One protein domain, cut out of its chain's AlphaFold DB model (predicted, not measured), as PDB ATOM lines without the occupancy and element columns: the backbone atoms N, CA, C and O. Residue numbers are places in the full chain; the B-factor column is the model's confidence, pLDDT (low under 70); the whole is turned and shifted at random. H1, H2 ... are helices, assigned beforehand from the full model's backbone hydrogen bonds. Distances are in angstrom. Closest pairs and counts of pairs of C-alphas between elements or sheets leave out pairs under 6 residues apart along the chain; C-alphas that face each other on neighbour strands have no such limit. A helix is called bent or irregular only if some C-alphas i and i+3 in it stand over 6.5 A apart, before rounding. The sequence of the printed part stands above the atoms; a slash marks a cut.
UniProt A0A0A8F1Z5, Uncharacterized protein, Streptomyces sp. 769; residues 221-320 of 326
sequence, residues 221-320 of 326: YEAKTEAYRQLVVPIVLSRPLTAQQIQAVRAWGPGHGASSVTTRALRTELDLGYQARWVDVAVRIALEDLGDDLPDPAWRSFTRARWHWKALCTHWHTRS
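Overview. This is residues 221 to 320 of the 326 residues of an uncharacterized protein of Streptomyces sp. 769 (UniProt A0A0A8F1Z5). One long helix, H5, runs through the core of a cluster of shorter helices, with H2, H3, H7 and H8 packed round it. H1 packs on H8 and H4 on H2, while a long loop, residues 251 to 262, lies toward one end of the longest axis and H6 toward the other. The printed part has 100 residues with eight named helices, H1 to H8 in order along the chain, and no named strand: the class is all helix. It is compact, with a radius of gyration of the C-alphas of 13.2 A and spans of 37 by 30 by 23 A.

Along the chain. H1 is residues 221 to 231, 15.0 A long, from C-alpha 221 at (-129.312, 23.073, 86.187). H2 is residues 233 to 237 and H3 residues 243 to 250, 10.7 A. H4 is residues 263 to 271, 12.3 A. H5, residues 276 to 290, is 21.0 A long and begins at C-alpha 276, (-126.340, 34.288, 81.530). H6 is residues 297 to 300, neither bent nor irregular, but only just: C-alphas 297 and 300 are 6.1 A apart. H7 is residues 302 to 307. H8, residues 309 to 319, is 15.2 A long and ends at C-alpha 319, (-127.022, 27.065, 59.190).

Arrangement. H5 is the hub, touching four helices. It touches H2, the closest C-alphas being those of Val 236 and Ala 282, 5.4 A apart. It touches H3 at a shallow tilt of 25 degrees, opposite ways, with C-alphas of Val 249 and Arg 277 closest at 5.5 A. It touches H7 at a steep tilt of 63 degrees, opposite ways, closest at Val 283 and Arg 306, C-alphas 6.3 A apart. It touches H8 at a steep tilt of 39 degrees, the same way, closest at Ala 286 and Trp 316, C-alphas 6.0 A apart. H1 touches H8 at a shallow tilt of 28 degrees, the same way, with C-alphas of Leu 231 and Cys 313 closest at 5.7 A. The helix packing is part aligned, part crossed, with two of these four tilts shallow. H4 touches H2, closest at Val 233 and Leu 270, C-alphas 6.5 A apart. H6 touches no helix, but is near H7. H3 and H8 are apart, for instance. In H1, H2, H3, H4, H5, H7 and H8 every O i to N i+4 pair is within hydrogen-bond range; H6 is too short for such a pair.

Size, cuts and confidence. The two C-alphas farthest apart, those of Gly 255 and Asp 293, are 37.4 A apart. The printed part has no cut. The link from H3 to H4 is long, with 12 residues. The mean pLDDT of the printed part is 82.7, and residues 248 to 263 are under 70.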
ATOM      1  N   TYR A 221    -130.537  22.281  86.280       87.69
ATOM      2  CA  TYR A 221    -129.312  23.073  86.187       87.69
ATOM      3  C   TYR A 221    -128.234  22.373  85.350       87.69
ATOM      4  O   TYR A 221    -127.621  23.018  84.497       87.69
ATOM      5  N   GLU A 222    -128.040  21.068  85.528       88.38
ATOM      6  CA  GLU A 222    -127.116  20.262  84.724       88.38
ATOM      7  C   GLU A 222    -127.523  20.264  83.249       88.38
ATOM      8  O   GLU A 222    -126.725  20.652  82.398       88.38
ATOM      9  N   ALA A 223    -128.792  19.981  82.936       89.19
ATOM     10  CA  ALA A 223    -129.309  20.034  81.567       89.19
ATOM     11  C   ALA A 223    -129.170  21.433  80.937       89.19
ATOM     12  O   ALA A 223    -128.932  21.582  79.737       89.19
ATOM     13  N   LYS A 224    -129.320  22.494  81.740       88.56
ATOM     14  CA  LYS A 224    -129.109  23.877  81.293       88.56
ATOM     15  C   LYS A 224    -127.630  24.181  81.043       88.56
ATOM     16  O   LYS A 224    -127.328  24.899  80.091       88.56
ATOM     17  N   THR A 225    -126.738  23.650  81.873       89.62
ATOM     18  CA  THR A 225    -125.282  23.787  81.736       89.62
ATOM     19  C   THR A 225    -124.778  23.029  80.515       89.62
ATOM     20  O   THR A 225    -123.990  23.580  79.752       89.62
ATOM     21  N   GLU A 226    -125.297  21.830  80.267       91.69
ATOM     22  CA  GLU A 226    -124.959  21.038  79.086       91.69
ATOM     23  C   GLU A 226    -125.429  21.725  77.802       91.69
ATOM     24  O   GLU A 226    -124.633  21.959  76.895       91.69
ATOM     25  N   ALA A 227    -126.685  22.185  77.755       92.19
ATOM     26  CA  ALA A 227    -127.183  22.957  76.614       92.19
ATOM     27  C   ALA A 227    -126.361  24.236  76.375       92.19
ATOM     28  O   ALA A 227    -126.155  24.641  75.237       92.19
ATOM     29  N   TYR A 228    -125.884  24.887  77.437       93.31
ATOM     30  CA  TYR A 228    -124.990  26.036  77.322       93.31
ATOM     31  C   TYR A 228    -123.628  25.646  76.730       93.31
ATOM     32  O   TYR A 228    -123.171  26.296  75.791       93.31
ATOM     33  N   ARG A 229    -123.010  24.560  77.202       91.56
ATOM     34  CA  ARG A 229    -121.739  24.060  76.657       91.56
ATOM     35  C   ARG A 229    -121.850  23.679  75.186       91.56
ATOM     36  O   ARG A 229    -120.979  24.036  74.405       91.56
ATOM     37  N   GLN A 230    -122.932  23.012  74.801       92.50
ATOM     38  CA  GLN A 230    -123.137  22.567  73.424       92.50
ATOM     39  C   GLN A 230    -123.520  23.713  72.483       92.50
ATOM     40  O   GLN A 230    -123.028  23.787  71.363       92.50
ATOM     41  N   LEU A 231    -124.410  24.609  72.918       94.56
ATOM     42  CA  LEU A 231    -125.023  25.582  72.014       94.56
ATOM     43  C   LEU A 231    -124.371  26.962  72.082       94.56
ATOM     44  O   LEU A 231    -124.245  27.607  71.049       94.56
ATOM     45  N   VAL A 232    -123.964  27.424  73.266       93.19
ATOM     46  CA  VAL A 232    -123.496  28.805  73.488       93.19
ATOM     47  C   VAL A 232    -121.990  28.916  73.309       93.19
ATOM     48  O   VAL A 232    -121.530  29.809  72.604       93.19
ATOM     49  N   VAL A 233    -121.221  28.007  73.915       91.50
ATOM     50  CA  VAL A 233    -119.749  28.070  73.895       91.50
ATOM     51  C   VAL A 233    -119.179  28.101  72.470       91.50
ATOM     52  O   VAL A 233    -118.358  28.981  72.211       91.50
ATOM     53  N   PRO A 234    -119.619  27.258  71.513       92.44
ATOM     54  CA  PRO A 234    -119.059  27.308  70.163       92.44
ATOM     55  C   PRO A 234    -119.399  28.604  69.424       92.44
ATOM     56  O   PRO A 234    -118.573  29.101  68.670       92.44
ATOM     57  N   ILE A 235    -120.580  29.184  69.670       92.38
ATOM     58  CA  ILE A 235    -120.985  30.458  69.064       92.38
ATOM     59  C   ILE A 235    -120.086  31.586  69.570       92.38
ATOM     60  O   ILE A 235    -119.573  32.368  68.776       92.38
ATOM     61  N   VAL A 236    -119.840  31.655  70.882       89.75
ATOM     62  CA  VAL A 236    -118.968  32.683  71.477       89.75
ATOM     63  C   VAL A 236    -117.516  32.539  71.004       89.75
ATOM     64  O   VAL A 236    -116.829  33.542  70.839       89.75
ATOM     65  N   LEU A 237    -117.053  31.308  70.770       88.69
ATOM     66  CA  LEU A 237    -115.701  31.018  70.282       88.69
ATOM     67  C   LEU A 237    -115.571  31.045  68.750       88.69
ATOM     68  O   LEU A 237    -114.456  30.921  68.249       88.69
ATOM     69  N   SER A 238    -116.672  31.208  68.010       88.31
ATOM     70  CA  SER A 238    -116.680  31.151  66.539       88.31
ATOM     71  C   SER A 238    -115.864  32.267  65.886       88.31
ATOM     72  O   SER A 238    -115.375  32.107  64.769       88.31
ATOM     73  N   ARG A 239    -115.714  33.404  66.577       83.88
ATOM     74  CA  ARG A 239    -114.985  34.579  66.097       83.88
ATOM     75  C   ARG A 239    -114.486  35.458  67.245       83.88
ATOM     76  O   ARG A 239    -115.033  35.394  68.348       83.88
ATOM     77  N   PRO A 240    -113.491  36.329  66.997       85.06
ATOM     78  CA  PRO A 240    -113.135  37.382  67.938       85.06
ATOM     79  C   PRO A 240    -114.344  38.269  68.269       85.06
ATOM     80  O   PRO A 240    -115.070  38.703  67.375       85.06
ATOM     81  N   LEU A 241    -114.548  38.550  69.558       83.19
ATOM     82  CA  LEU A 241    -115.674  39.358  70.025       83.19
ATOM     83  C   LEU A 241    -115.484  40.839  69.686       83.19
ATOM     84  O   LEU A 241    -114.397  41.398  69.852       83.19
ATOM     85  N   THR A 242    -116.567  41.502  69.281       81.81
ATOM     86  CA  THR A 242    -116.554  42.946  69.017       81.81
ATOM     87  C   THR A 242    -116.474  43.754  70.315       81.81
ATOM     88  O   THR A 242    -116.840  43.282  71.395       81.81
ATOM     89  N   ALA A 243    -116.059  45.023  70.225       76.81
ATOM     90  CA  ALA A 243    -116.027  45.929  71.378       76.81
ATOM     91  C   ALA A 243    -117.399  46.046  72.078       76.81
ATOM     92  O   ALA A 243    -117.467  46.087  73.307       76.81
ATOM     93  N   GLN A 244    -118.490  46.024  71.307       73.56
ATOM     94  CA  GLN A 244    -119.860  46.071  71.821       73.56
ATOM     95  C   GLN A 244    -120.250  44.781  72.562       73.56
ATOM     96  O   GLN A 244    -120.884  44.839  73.617       73.56
ATOM     97  N   GLN A 245    -119.846  43.611  72.055       80.88
ATOM     98  CA  GLN A 245    -120.079  42.321  72.713       80.88
ATOM     99  C   GLN A 245    -119.257  42.204  74.006       80.88
ATOM    100  O   GLN A 245    -119.788  41.795  75.037       80.88
ATOM    101  N   ILE A 246    -118.003  42.668  73.996       74.31
ATOM    102  CA  ILE A 246    -117.151  42.757  75.193       74.31
ATOM    103  C   ILE A 246    -117.769  43.701  76.237       74.31
ATOM    104  O   ILE A 246    -117.764  43.401  77.431       74.31
ATOM    105  N   GLN A 247    -118.339  44.830  75.812       70.69
ATOM    106  CA  GLN A 247    -119.035  45.757  76.707       70.69
ATOM    107  C   GLN A 247    -120.300  45.134  77.320       70.69
ATOM    108  O   GLN A 247    -120.561  45.339  78.504       70.69
ATOM    109  N   ALA A 248    -121.053  44.334  76.558       67.00
ATOM    110  CA  ALA A 248    -122.244  43.641  77.053       67.00
ATOM    111  C   ALA A 248    -121.921  42.628  78.168       67.00
ATOM    112  O   ALA A 248    -122.664  42.540  79.145       67.00
ATOM    113  N   VAL A 249    -120.784  41.928  78.079       69.31
ATOM    114  CA  VAL A 249    -120.292  41.025  79.142       69.31
ATOM    115  C   VAL A 249    -119.998  41.790  80.437       69.31
ATOM    116  O   VAL A 249    -120.270  41.290  81.528       69.31
ATOM    117  N   ARG A 250    -119.473  43.017  80.321       65.38
ATOM    118  CA  ARG A 250    -119.068  43.870  81.455       65.38
ATOM    119  C   ARG A 250    -120.233  44.554  82.172       65.38
ATOM    120  O   ARG A 250    -120.056  45.005  83.297       65.38
ATOM    121  N   ALA A 251    -121.407  44.639  81.548       60.88
ATOM    122  CA  ALA A 251    -122.575  45.302  82.132       60.88
ATOM    123  C   ALA A 251    -123.215  44.522  83.303       60.88
ATOM    124  O   ALA A 251    -124.021  45.087  84.038       60.88
ATOM    125  N   TRP A 252    -122.849  43.249  83.508       51.19
ATOM    126  CA  TRP A 252    -123.372  42.401  84.584       51.19
ATOM    127  C   TRP A 252    -122.255  41.925  85.527       51.19
ATOM    128  O   TRP A 252    -121.648  40.878  85.305       51.19
ATOM    129  N   GLY A 253    -122.031  42.677  86.613       46.62
ATOM    130  CA  GLY A 253    -121.261  42.251  87.794       46.62
ATOM    131  C   GLY A 253    -120.089  43.176  88.174       46.62
ATOM    132  O   GLY A 253    -119.436  43.730  87.290       46.62
ATOM    133  N   PRO A 254    -119.788  43.361  89.476       39.34
ATOM    134  CA  PRO A 254    -118.616  44.114  89.901       39.34
ATOM    135  C   PRO A 254    -117.351  43.249  89.775       39.34
ATOM    136  O   PRO A 254    -117.316  42.131  90.282       39.34
ATOM    137  N   GLY A 255    -116.286  43.784  89.167       47.69
ATOM    138  CA  GLY A 255    -114.930  43.403  89.578       47.69
ATOM    139  C   GLY A 255    -113.982  42.695  88.606       47.69
ATOM    140  O   GLY A 255    -112.964  42.214  89.092       47.69
ATOM    141  N   HIS A 256    -114.185  42.658  87.284       48.19
ATOM    142  CA  HIS A 256    -113.122  42.178  86.377       48.19
ATOM    143  C   HIS A 256    -112.680  43.255  85.383       48.19
ATOM    144  O   HIS A 256    -113.294  43.499  84.344       48.19
ATOM    145  N   GLY A 257    -111.597  43.932  85.782       41.72
ATOM    146  CA  GLY A 257    -110.801  44.827  84.958       41.72
ATOM    147  C   GLY A 257    -110.173  44.103  83.766       41.72
ATOM    148  O   GLY A 257    -110.083  42.880  83.724       41.72
ATOM    149  N   ALA A 258    -109.803  44.907  82.775       46.28
ATOM    150  CA  ALA A 258    -109.367  44.523  81.439       46.28
ATOM    151  C   ALA A 258    -108.421  43.315  81.369       46.28
ATOM    152  O   ALA A 258    -107.490  43.219  82.160       46.28
ATOM    153  N   SER A 259    -108.560  42.509  80.312       46.38
ATOM    154  CA  SER A 259    -107.432  42.117  79.457       46.38
ATOM    155  C   SER A 259    -107.928  41.487  78.159       46.38
ATOM    156  O   SER A 259    -109.018  40.924  78.101       46.38
ATOM    157  N   SER A 260    -107.132  41.640  77.106       51.41
ATOM    158  CA  SER A 260    -107.310  41.007  75.800       51.41
ATOM    159  C   SER A 260    -107.734  39.545  75.940       51.41
ATOM    160  O   SER A 260    -107.027  38.730  76.538       51.41
ATOM    161  N   VAL A 261    -108.888  39.218  75.375       58.84
ATOM    162  CA  VAL A 261    -109.457  37.880  75.431       58.84
ATOM    163  C   VAL A 261    -108.724  37.022  74.403       58.84
ATOM    164  O   VAL A 261    -109.125  36.930  73.247       58.84
ATOM    165  N   THR A 262    -107.599  36.424  74.797       69.06
ATOM    166  CA  THR A 262    -107.074  35.288  74.027       69.06
ATOM    167  C   THR A 262    -108.138  34.189  74.035       69.06
ATOM    168  O   THR A 262    -108.798  33.983  75.058       69.06
ATOM    169  N   THR A 263    -108.303  33.459  72.929       69.25
ATOM    170  CA  THR A 263    -109.290  32.366  72.812       69.25
ATOM    171  C   THR A 263    -109.174  31.361  73.965       69.25
ATOM    172  O   THR A 263    -110.175  30.862  74.473       69.25
ATOM    173  N   ARG A 264    -107.947  31.133  74.455       75.19
ATOM    174  CA  ARG A 264    -107.667  30.282  75.617       75.19
ATOM    175  C   ARG A 264    -108.269  30.821  76.921       75.19
ATOM    176  O   ARG A 264    -108.908  30.060  77.636       75.19
ATOM    177  N   ALA A 265    -108.092  32.109  77.219       76.00
ATOM    178  CA  ALA A 265    -108.656  32.724  78.424       76.00
ATOM    179  C   ALA A 265    -110.194  32.746  78.383       76.00
ATOM    180  O   ALA A 265    -110.841  32.461  79.389       76.00
ATOM    181  N   LEU A 266    -110.768  33.000  77.199       79.88
ATOM    182  CA  LEU A 266    -112.214  32.937  76.975       79.88
ATOM    183  C   LEU A 266    -112.768  31.548  77.263       79.88
ATOM    184  O   LEU A 266    -113.778  31.407  77.945       79.88
ATOM    185  N   ARG A 267    -112.093  30.512  76.757       82.38
ATOM    186  CA  ARG A 267    -112.530  29.133  76.947       82.38
ATOM    187  C   ARG A 267    -112.516  28.730  78.418       82.38
ATOM    188  O   ARG A 267    -113.514  28.206  78.897       82.38
ATOM    189  N   THR A 268    -111.456  29.071  79.153       82.50
ATOM    190  CA  THR A 268    -111.399  28.846  80.606       82.50
ATOM    191  C   THR A 268    -112.570  29.507  81.335       82.50
ATOM    192  O   THR A 268    -113.162  28.889  82.214       82.50
ATOM    193  N   GLU A 269    -112.942  30.733  80.962       82.94
ATOM    194  CA  GLU A 269    -114.068  31.436  81.582       82.94
ATOM    195  C   GLU A 269    -115.430  30.818  81.226       82.94
ATOM    196  O   GLU A 269    -116.314  30.734  82.081       82.94
ATOM    197  N   LEU A 270    -115.605  30.362  79.984       84.44
ATOM    198  CA  LEU A 270    -116.820  29.687  79.524       84.44
ATOM    199  C   LEU A 270    -117.015  28.318  80.200       84.44
ATOM    200  O   LEU A 270    -118.155  27.931  80.461       84.44
ATOM    201  N   ASP A 271    -115.930  27.622  80.544       83.94
ATOM    202  CA  ASP A 271    -115.965  26.290  81.160       83.94
ATOM    203  C   ASP A 271    -116.356  26.299  82.653       83.94
ATOM    204  O   ASP A 271    -116.780  25.262  83.177       83.94
ATOM    205  N   LEU A 272    -116.324  27.469  83.314       82.38
ATOM    206  CA  LEU A 272    -116.739  27.659  84.719       82.38
ATOM    207  C   LEU A 272    -118.229  27.362  84.981       82.38
ATOM    208  O   LEU A 272    -118.657  27.319  86.133       82.38
ATOM    209  N   GLY A 273    -119.024  27.147  83.931       81.56
ATOM    210  CA  GLY A 273    -120.424  26.735  84.018       81.56
ATOM    211  C   GLY A 273    -121.387  27.730  83.378       81.56
ATOM    212  O   GLY A 273    -120.979  28.696  82.730       81.56
ATOM    213  N   TYR A 274    -122.689  27.475  83.548       86.62
ATOM    214  CA  TYR A 274    -123.739  28.304  82.960       86.62
ATOM    215  C   TYR A 274    -123.635  29.759  83.425       86.62
ATOM    216  O   TYR A 274    -123.753  30.065  84.612       86.62
ATOM    217  N   GLN A 275    -123.519  30.678  82.469       86.50
ATOM    218  CA  GLN A 275    -123.435  32.108  82.738       86.50
ATOM    219  C   GLN A 275    -124.340  32.873  81.773       86.50
ATOM    220  O   GLN A 275    -124.138  32.866  80.560       86.50
ATOM    221  N   ALA A 276    -125.339  33.568  82.321       86.12
ATOM    222  CA  ALA A 276    -126.340  34.288  81.530       86.12
ATOM    223  C   ALA A 276    -125.717  35.328  80.579       86.12
ATOM    224  O   ALA A 276    -126.175  35.454  79.449       86.12
ATOM    225  N   ARG A 277    -124.636  35.999  80.999       85.62
ATOM    226  CA  ARG A 277    -123.903  36.985  80.185       85.62
ATOM    227  C   ARG A 277    -123.363  36.413  78.870       85.62
ATOM    228  O   ARG A 277    -123.381  37.095  77.855       85.62
ATOM    229  N   TRP A 278    -122.935  35.152  78.864       89.12
ATOM    230  CA  TRP A 278    -122.407  34.504  77.662       89.12
ATOM    231  C   TRP A 278    -123.522  34.020  76.730       89.12
ATOM    232  O   TRP A 278    -123.347  34.025  75.515       89.12
ATOM    233  N   VAL A 279    -124.707  33.715  77.275       91.00
ATOM    234  CA  VAL A 279    -125.923  33.501  76.467       91.00
ATOM    235  C   VAL A 279    -126.293  34.777  75.715       91.00
ATOM    236  O   VAL A 279    -126.616  34.716  74.535       91.00
ATOM    237  N   ASP A 280    -126.223  35.938  76.369       89.25
ATOM    238  CA  ASP A 280    -126.518  37.227  75.736       89.25
ATOM    239  C   ASP A 280    -125.573  37.510  74.560       89.25
ATOM    240  O   ASP A 280    -126.022  37.968  73.510       89.25
ATOM    241  N   VAL A 281    -124.279  37.215  74.719       89.88
ATOM    242  CA  VAL A 281    -123.286  37.348  73.642       89.88
ATOM    243  C   VAL A 281    -123.605  36.404  72.487       89.88
ATOM    244  O   VAL A 281    -123.698  36.863  71.352       89.88
ATOM    245  N   ALA A 282    -123.840  35.118  72.761       92.81
ATOM    246  CA  ALA A 282    -124.175  34.154  71.713       92.81
ATOM    247  C   ALA A 282    -125.467  34.509  70.972       92.81
ATOM    248  O   ALA A 282    -125.528  34.370  69.758       92.81
ATOM    249  N   VAL A 283    -126.490  35.007  71.671       93.00
ATOM    250  CA  VAL A 283    -127.737  35.461  71.037       93.00
ATOM    251  C   VAL A 283    -127.474  36.635  70.094       93.00
ATOM    252  O   VAL A 283    -128.054  36.675  69.015       93.00
ATOM    253  N   ARG A 284    -126.598  37.577  70.461       91.50
ATOM    254  CA  ARG A 284    -126.232  38.703  69.585       91.50
ATOM    255  C   ARG A 284    -125.488  38.229  68.343       91.50
ATOM    256  O   ARG A 284    -125.887  38.601  67.250       91.50
ATOM    257  N   ILE A 285    -124.494  37.357  68.518       91.81
ATOM    258  CA  ILE A 285    -123.762  36.730  67.408       91.81
ATOM    259  C   ILE A 285    -124.735  35.992  66.481       91.81
ATOM    260  O   ILE A 285    -124.727  36.216  65.278       91.81
ATOM    261  N   ALA A 286    -125.637  35.185  67.040       93.12
ATOM    262  CA  ALA A 286    -126.589  34.418  66.248       93.12
ATOM    263  C   ALA A 286    -127.573  35.303  65.471       93.12
ATOM    264  O   ALA A 286    -127.889  34.994  64.328       93.12
ATOM    265  N   LEU A 287    -128.045  36.404  66.063       92.75
ATOM    266  CA  LEU A 287    -128.888  37.376  65.360       92.75
ATOM    267  C   LEU A 287    -128.128  38.108  64.246       92.75
ATOM    268  O   LEU A 287    -128.707  38.352  63.191       92.75
ATOM    269  N   GLU A 288    -126.858  38.453  64.474       91.50
ATOM    270  CA  GLU A 288    -125.989  39.057  63.455       91.50
ATOM    271  C   GLU A 288    -125.775  38.101  62.271       91.50
ATOM    272  O   GLU A 288    -125.881  38.524  61.123       91.50
ATOM    273  N   ASP A 289    -125.511  36.822  62.549       91.94
ATOM    274  CA  ASP A 289    -125.155  35.831  61.528       91.94
ATOM    275  C   ASP A 289    -126.350  35.351  60.711       91.94
ATOM    276  O   ASP A 289    -126.237  35.161  59.502       91.94
ATOM    277  N   LEU A 290    -127.494  35.146  61.364       91.44
ATOM    278  CA  LEU A 290    -128.701  34.658  60.702       91.44
ATOM    279  C   LEU A 290    -129.432  35.769  59.938       91.44
ATOM    280  O   LEU A 290    -130.089  35.492  58.937       91.44
ATOM    281  N   GLY A 291    -129.339  37.024  60.392       90.44
ATOM    282  CA  GLY A 291    -130.025  38.153  59.765       90.44
ATOM    283  C   GLY A 291    -131.538  37.925  59.649       90.44
ATOM    284  O   GLY A 291    -132.263  37.977  60.644       90.44
ATOM    285  N   ASP A 292    -132.016  37.686  58.425       89.31
ATOM    286  CA  ASP A 292    -133.429  37.417  58.124       89.31
ATOM    287  C   ASP A 292    -133.826  35.931  58.249       89.31
ATOM    288  O   ASP A 292    -135.016  35.634  58.371       89.31
ATOM    289  N   ASP A 293    -132.858  35.008  58.270       91.06
ATOM    290  CA  ASP A 293    -133.037  33.546  58.366       91.06
ATOM    291  C   ASP A 293    -133.226  33.110  59.830       91.06
ATOM    292  O   ASP A 293    -132.479  32.310  60.387       91.06
ATOM    293  N   LEU A 294    -134.208  33.710  60.506       90.56
ATOM    294  CA  LEU A 294    -134.538  33.378  61.891       90.56
ATOM    295  C   LEU A 294    -135.571  32.241  61.955       90.56
ATOM    296  O   LEU A 294    -136.478  32.197  61.123       90.56
ATOM    297  N   PRO A 295    -135.538  31.394  63.006       88.75
ATOM    298  CA  PRO A 295    -136.577  30.384  63.246       88.75
ATOM    299  C   PRO A 295    -137.989  30.971  63.339       88.75
ATOM    300  O   PRO A 295    -138.971  30.304  63.025       88.75
ATOM    301  N   ASP A 296    -138.073  32.212  63.819       89.31
ATOM    302  CA  ASP A 296    -139.294  32.991  63.955       89.31
ATOM    303  C   ASP A 296    -138.963  34.471  63.670       89.31
ATOM    304  O   ASP A 296    -138.138  35.067  64.380       89.31
ATOM    305  N   PRO A 297    -139.604  35.103  62.669       85.31
ATOM    306  CA  PRO A 297    -139.410  36.518  62.352       85.31
ATOM    307  C   PRO A 297    -139.673  37.477  63.527       85.31
ATOM    308  O   PRO A 297    -139.117  38.577  63.558       85.31
ATOM    309  N   ALA A 298    -140.482  37.088  64.522       84.12
ATOM    310  CA  ALA A 298    -140.743  37.891  65.719       84.12
ATOM    311  C   ALA A 298    -139.535  37.969  66.677       84.12
ATOM    312  O   ALA A 298    -139.528  38.777  67.616       84.12
ATOM    313  N   TRP A 299    -138.500  37.149  66.468       90.69
ATOM    314  CA  TRP A 299    -137.306  37.105  67.317       90.69
ATOM    315  C   TRP A 299    -136.219  38.096  66.890       90.69
ATOM    316  O   TRP A 299    -135.158  38.125  67.497       90.69
ATOM    317  N   ARG A 300    -136.494  38.989  65.931       85.81
ATOM    318  CA  ARG A 300    -135.584  40.095  65.567       85.81
ATOM    319  C   ARG A 300    -135.212  40.998  66.748       85.81
ATOM    320  O   ARG A 300    -134.170  41.645  66.732       85.81
ATOM    321  N   SER A 301    -136.051  41.052  67.786       88.50
ATOM    322  CA  SER A 301    -135.705  41.750  69.026       88.50
ATOM    323  C   SER A 301    -134.853  40.868  69.941       88.50
ATOM    324  O   SER A 301    -135.213  39.728  70.244       88.50
ATOM    325  N   PHE A 302    -133.767  41.440  70.467       85.50
ATOM    326  CA  PHE A 302    -132.872  40.756  71.404       85.50
ATOM    327  C   PHE A 302    -133.626  40.117  72.582       85.50
ATOM    328  O   PHE A 302    -133.363  38.972  72.924       85.50
ATOM    329  N   THR A 303    -134.604  40.810  73.174       85.94
ATOM    330  CA  THR A 303    -135.377  40.298  74.318       85.94
ATOM    331  C   THR A 303    -136.160  39.026  73.979       85.94
ATOM    332  O   THR A 303    -136.143  38.072  74.759       85.94
ATOM    333  N   ARG A 304    -136.820  38.982  72.812       87.38
ATOM    334  CA  ARG A 304    -137.559  37.796  72.348       87.38
ATOM    335  C   ARG A 304    -136.594  36.657  72.021       87.38
ATOM    336  O   ARG A 304    -136.755  35.562  72.553       87.38
ATOM    337  N   ALA A 305    -135.547  36.931  71.246       89.75
ATOM    338  CA  ALA A 305    -134.497  35.964  70.930       89.75
ATOM    339  C   ALA A 305    -133.852  35.362  72.186       89.75
ATOM    340  O   ALA A 305    -133.638  34.156  72.281       89.75
ATOM    341  N   ARG A 306    -133.598  36.196  73.197       91.19
ATOM    342  CA  ARG A 306    -132.978  35.792  74.458       91.19
ATOM    343  C   ARG A 306    -133.855  34.861  75.292       91.19
ATOM    344  O   ARG A 306    -133.327  34.007  76.014       91.19
ATOM    345  N   TRP A 307    -135.172  35.009  75.207       91.81
ATOM    346  CA  TRP A 307    -136.113  34.076  75.823       91.81
ATOM    347  C   TRP A 307    -136.059  32.698  75.148       91.81
ATOM    348  O   TRP A 307    -136.114  31.670  75.821       91.81
ATOM    349  N   HIS A 308    -135.842  32.682  73.833       92.94
ATOM    350  CA  HIS A 308    -135.805  31.483  72.995       92.94
ATOM    351  C   HIS A 308    -134.388  31.040  72.587       92.94
ATOM    352  O   HIS A 308    -134.219  30.325  71.599       92.94
ATOM    353  N   TRP A 309    -133.365  31.415  73.363       94.44
ATOM    354  CA  TRP A 309    -131.956  31.263  72.978       94.44
ATOM    355  C   TRP A 309    -131.574  29.838  72.555       94.44
ATOM    356  O   TRP A 309    -130.789  29.679  71.632       94.44
ATOM    357  N   LYS A 310    -132.150  28.794  73.175       95.12
ATOM    358  CA  LYS A 310    -131.868  27.396  72.805       95.12
ATOM    359  C   LYS A 310    -132.233  27.122  71.347       95.12
ATOM    360  O   LYS A 310    -131.402  26.629  70.601       95.12
ATOM    361  N   ALA A 311    -133.451  27.483  70.946       94.81
ATOM    362  CA  ALA A 311    -133.936  27.268  69.588       94.81
ATOM    363  C   ALA A 311    -133.157  28.111  68.570       94.81
ATOM    364  O   ALA A 311    -132.793  27.607  67.511       94.81
ATOM    365  N   LEU A 312    -132.842  29.363  68.920       95.06
ATOM    366  CA  LEU A 312    -132.019  30.234  68.082       95.06
ATOM    367  C   LEU A 312    -130.609  29.661  67.874       95.06
ATOM    368  O   LEU A 312    -130.164  29.537  66.740       95.06
ATOM    369  N   CYS A 313    -129.913  29.286  68.952       95.12
ATOM    370  CA  CYS A 313    -128.558  28.748  68.865       95.12
ATOM    371  C   CYS A 313    -128.538  27.391  68.149       95.12
ATOM    372  O   CYS A 313    -127.657  27.157  67.333       95.12
ATOM    373  N   THR A 314    -129.521  26.514  68.387       95.62
ATOM    374  CA  THR A 314    -129.671  25.273  67.611       95.62
ATOM    375  C   THR A 314    -129.820  25.569  66.119       95.62
ATOM    376  O   THR A 314    -129.146  24.939  65.312       95.62
ATOM    377  N   HIS A 315    -130.646  26.547  65.743       94.81
ATOM    378  CA  HIS A 315    -130.801  26.927  64.341       94.81
ATOM    379  C   HIS A 315    -129.508  27.489  63.743       94.81
ATOM    380  O   HIS A 315    -129.105  27.075  62.657       94.81
ATOM    381  N   TRP A 316    -128.804  28.345  64.487       94.56
ATOM    382  CA  TRP A 316    -127.489  28.849  64.096       94.56
ATOM    383  C   TRP A 316    -126.506  27.711  63.800       94.56
ATOM    384  O   TRP A 316    -125.853  27.737  62.760       94.56
ATOM    385  N   HIS A 317    -126.463  26.669  64.642       92.06
ATOM    386  CA  HIS A 317    -125.618  25.484  64.426       92.06
ATOM    387  C   HIS A 317    -125.968  24.715  63.151       92.06
ATOM    388  O   HIS A 317    -125.085  24.133  62.531       92.06
ATOM    389  N   THR A 318    -127.239  24.709  62.743       91.00
ATOM    390  CA  THR A 318    -127.666  24.040  61.502       91.00
ATOM    391  C   THR A 318    -127.373  24.837  60.232       91.00
ATOM    392  O   THR A 318    -127.363  24.254  59.151       91.00
ATOM    393  N   ARG A 319    -127.176  26.157  60.340       86.50
ATOM    394  CA  ARG A 319    -127.022  27.065  59.190       86.50
ATOM    395  C   ARG A 319    -125.608  27.610  59.021       86.50
ATOM    396  O   ARG A 319    -125.238  27.979  57.911       86.50
ATOM    397  N   SER A 320    -124.818  27.645  60.088       76.81
ATOM    398  CA  SER A 320    -123.472  28.218  60.054       76.81
ATOM    399  C   SER A 320    -122.440  27.183  59.597       76.81
ATOM    400  O   SER A 320    -122.476  26.043  60.066       76.81
TER     401      SER A 320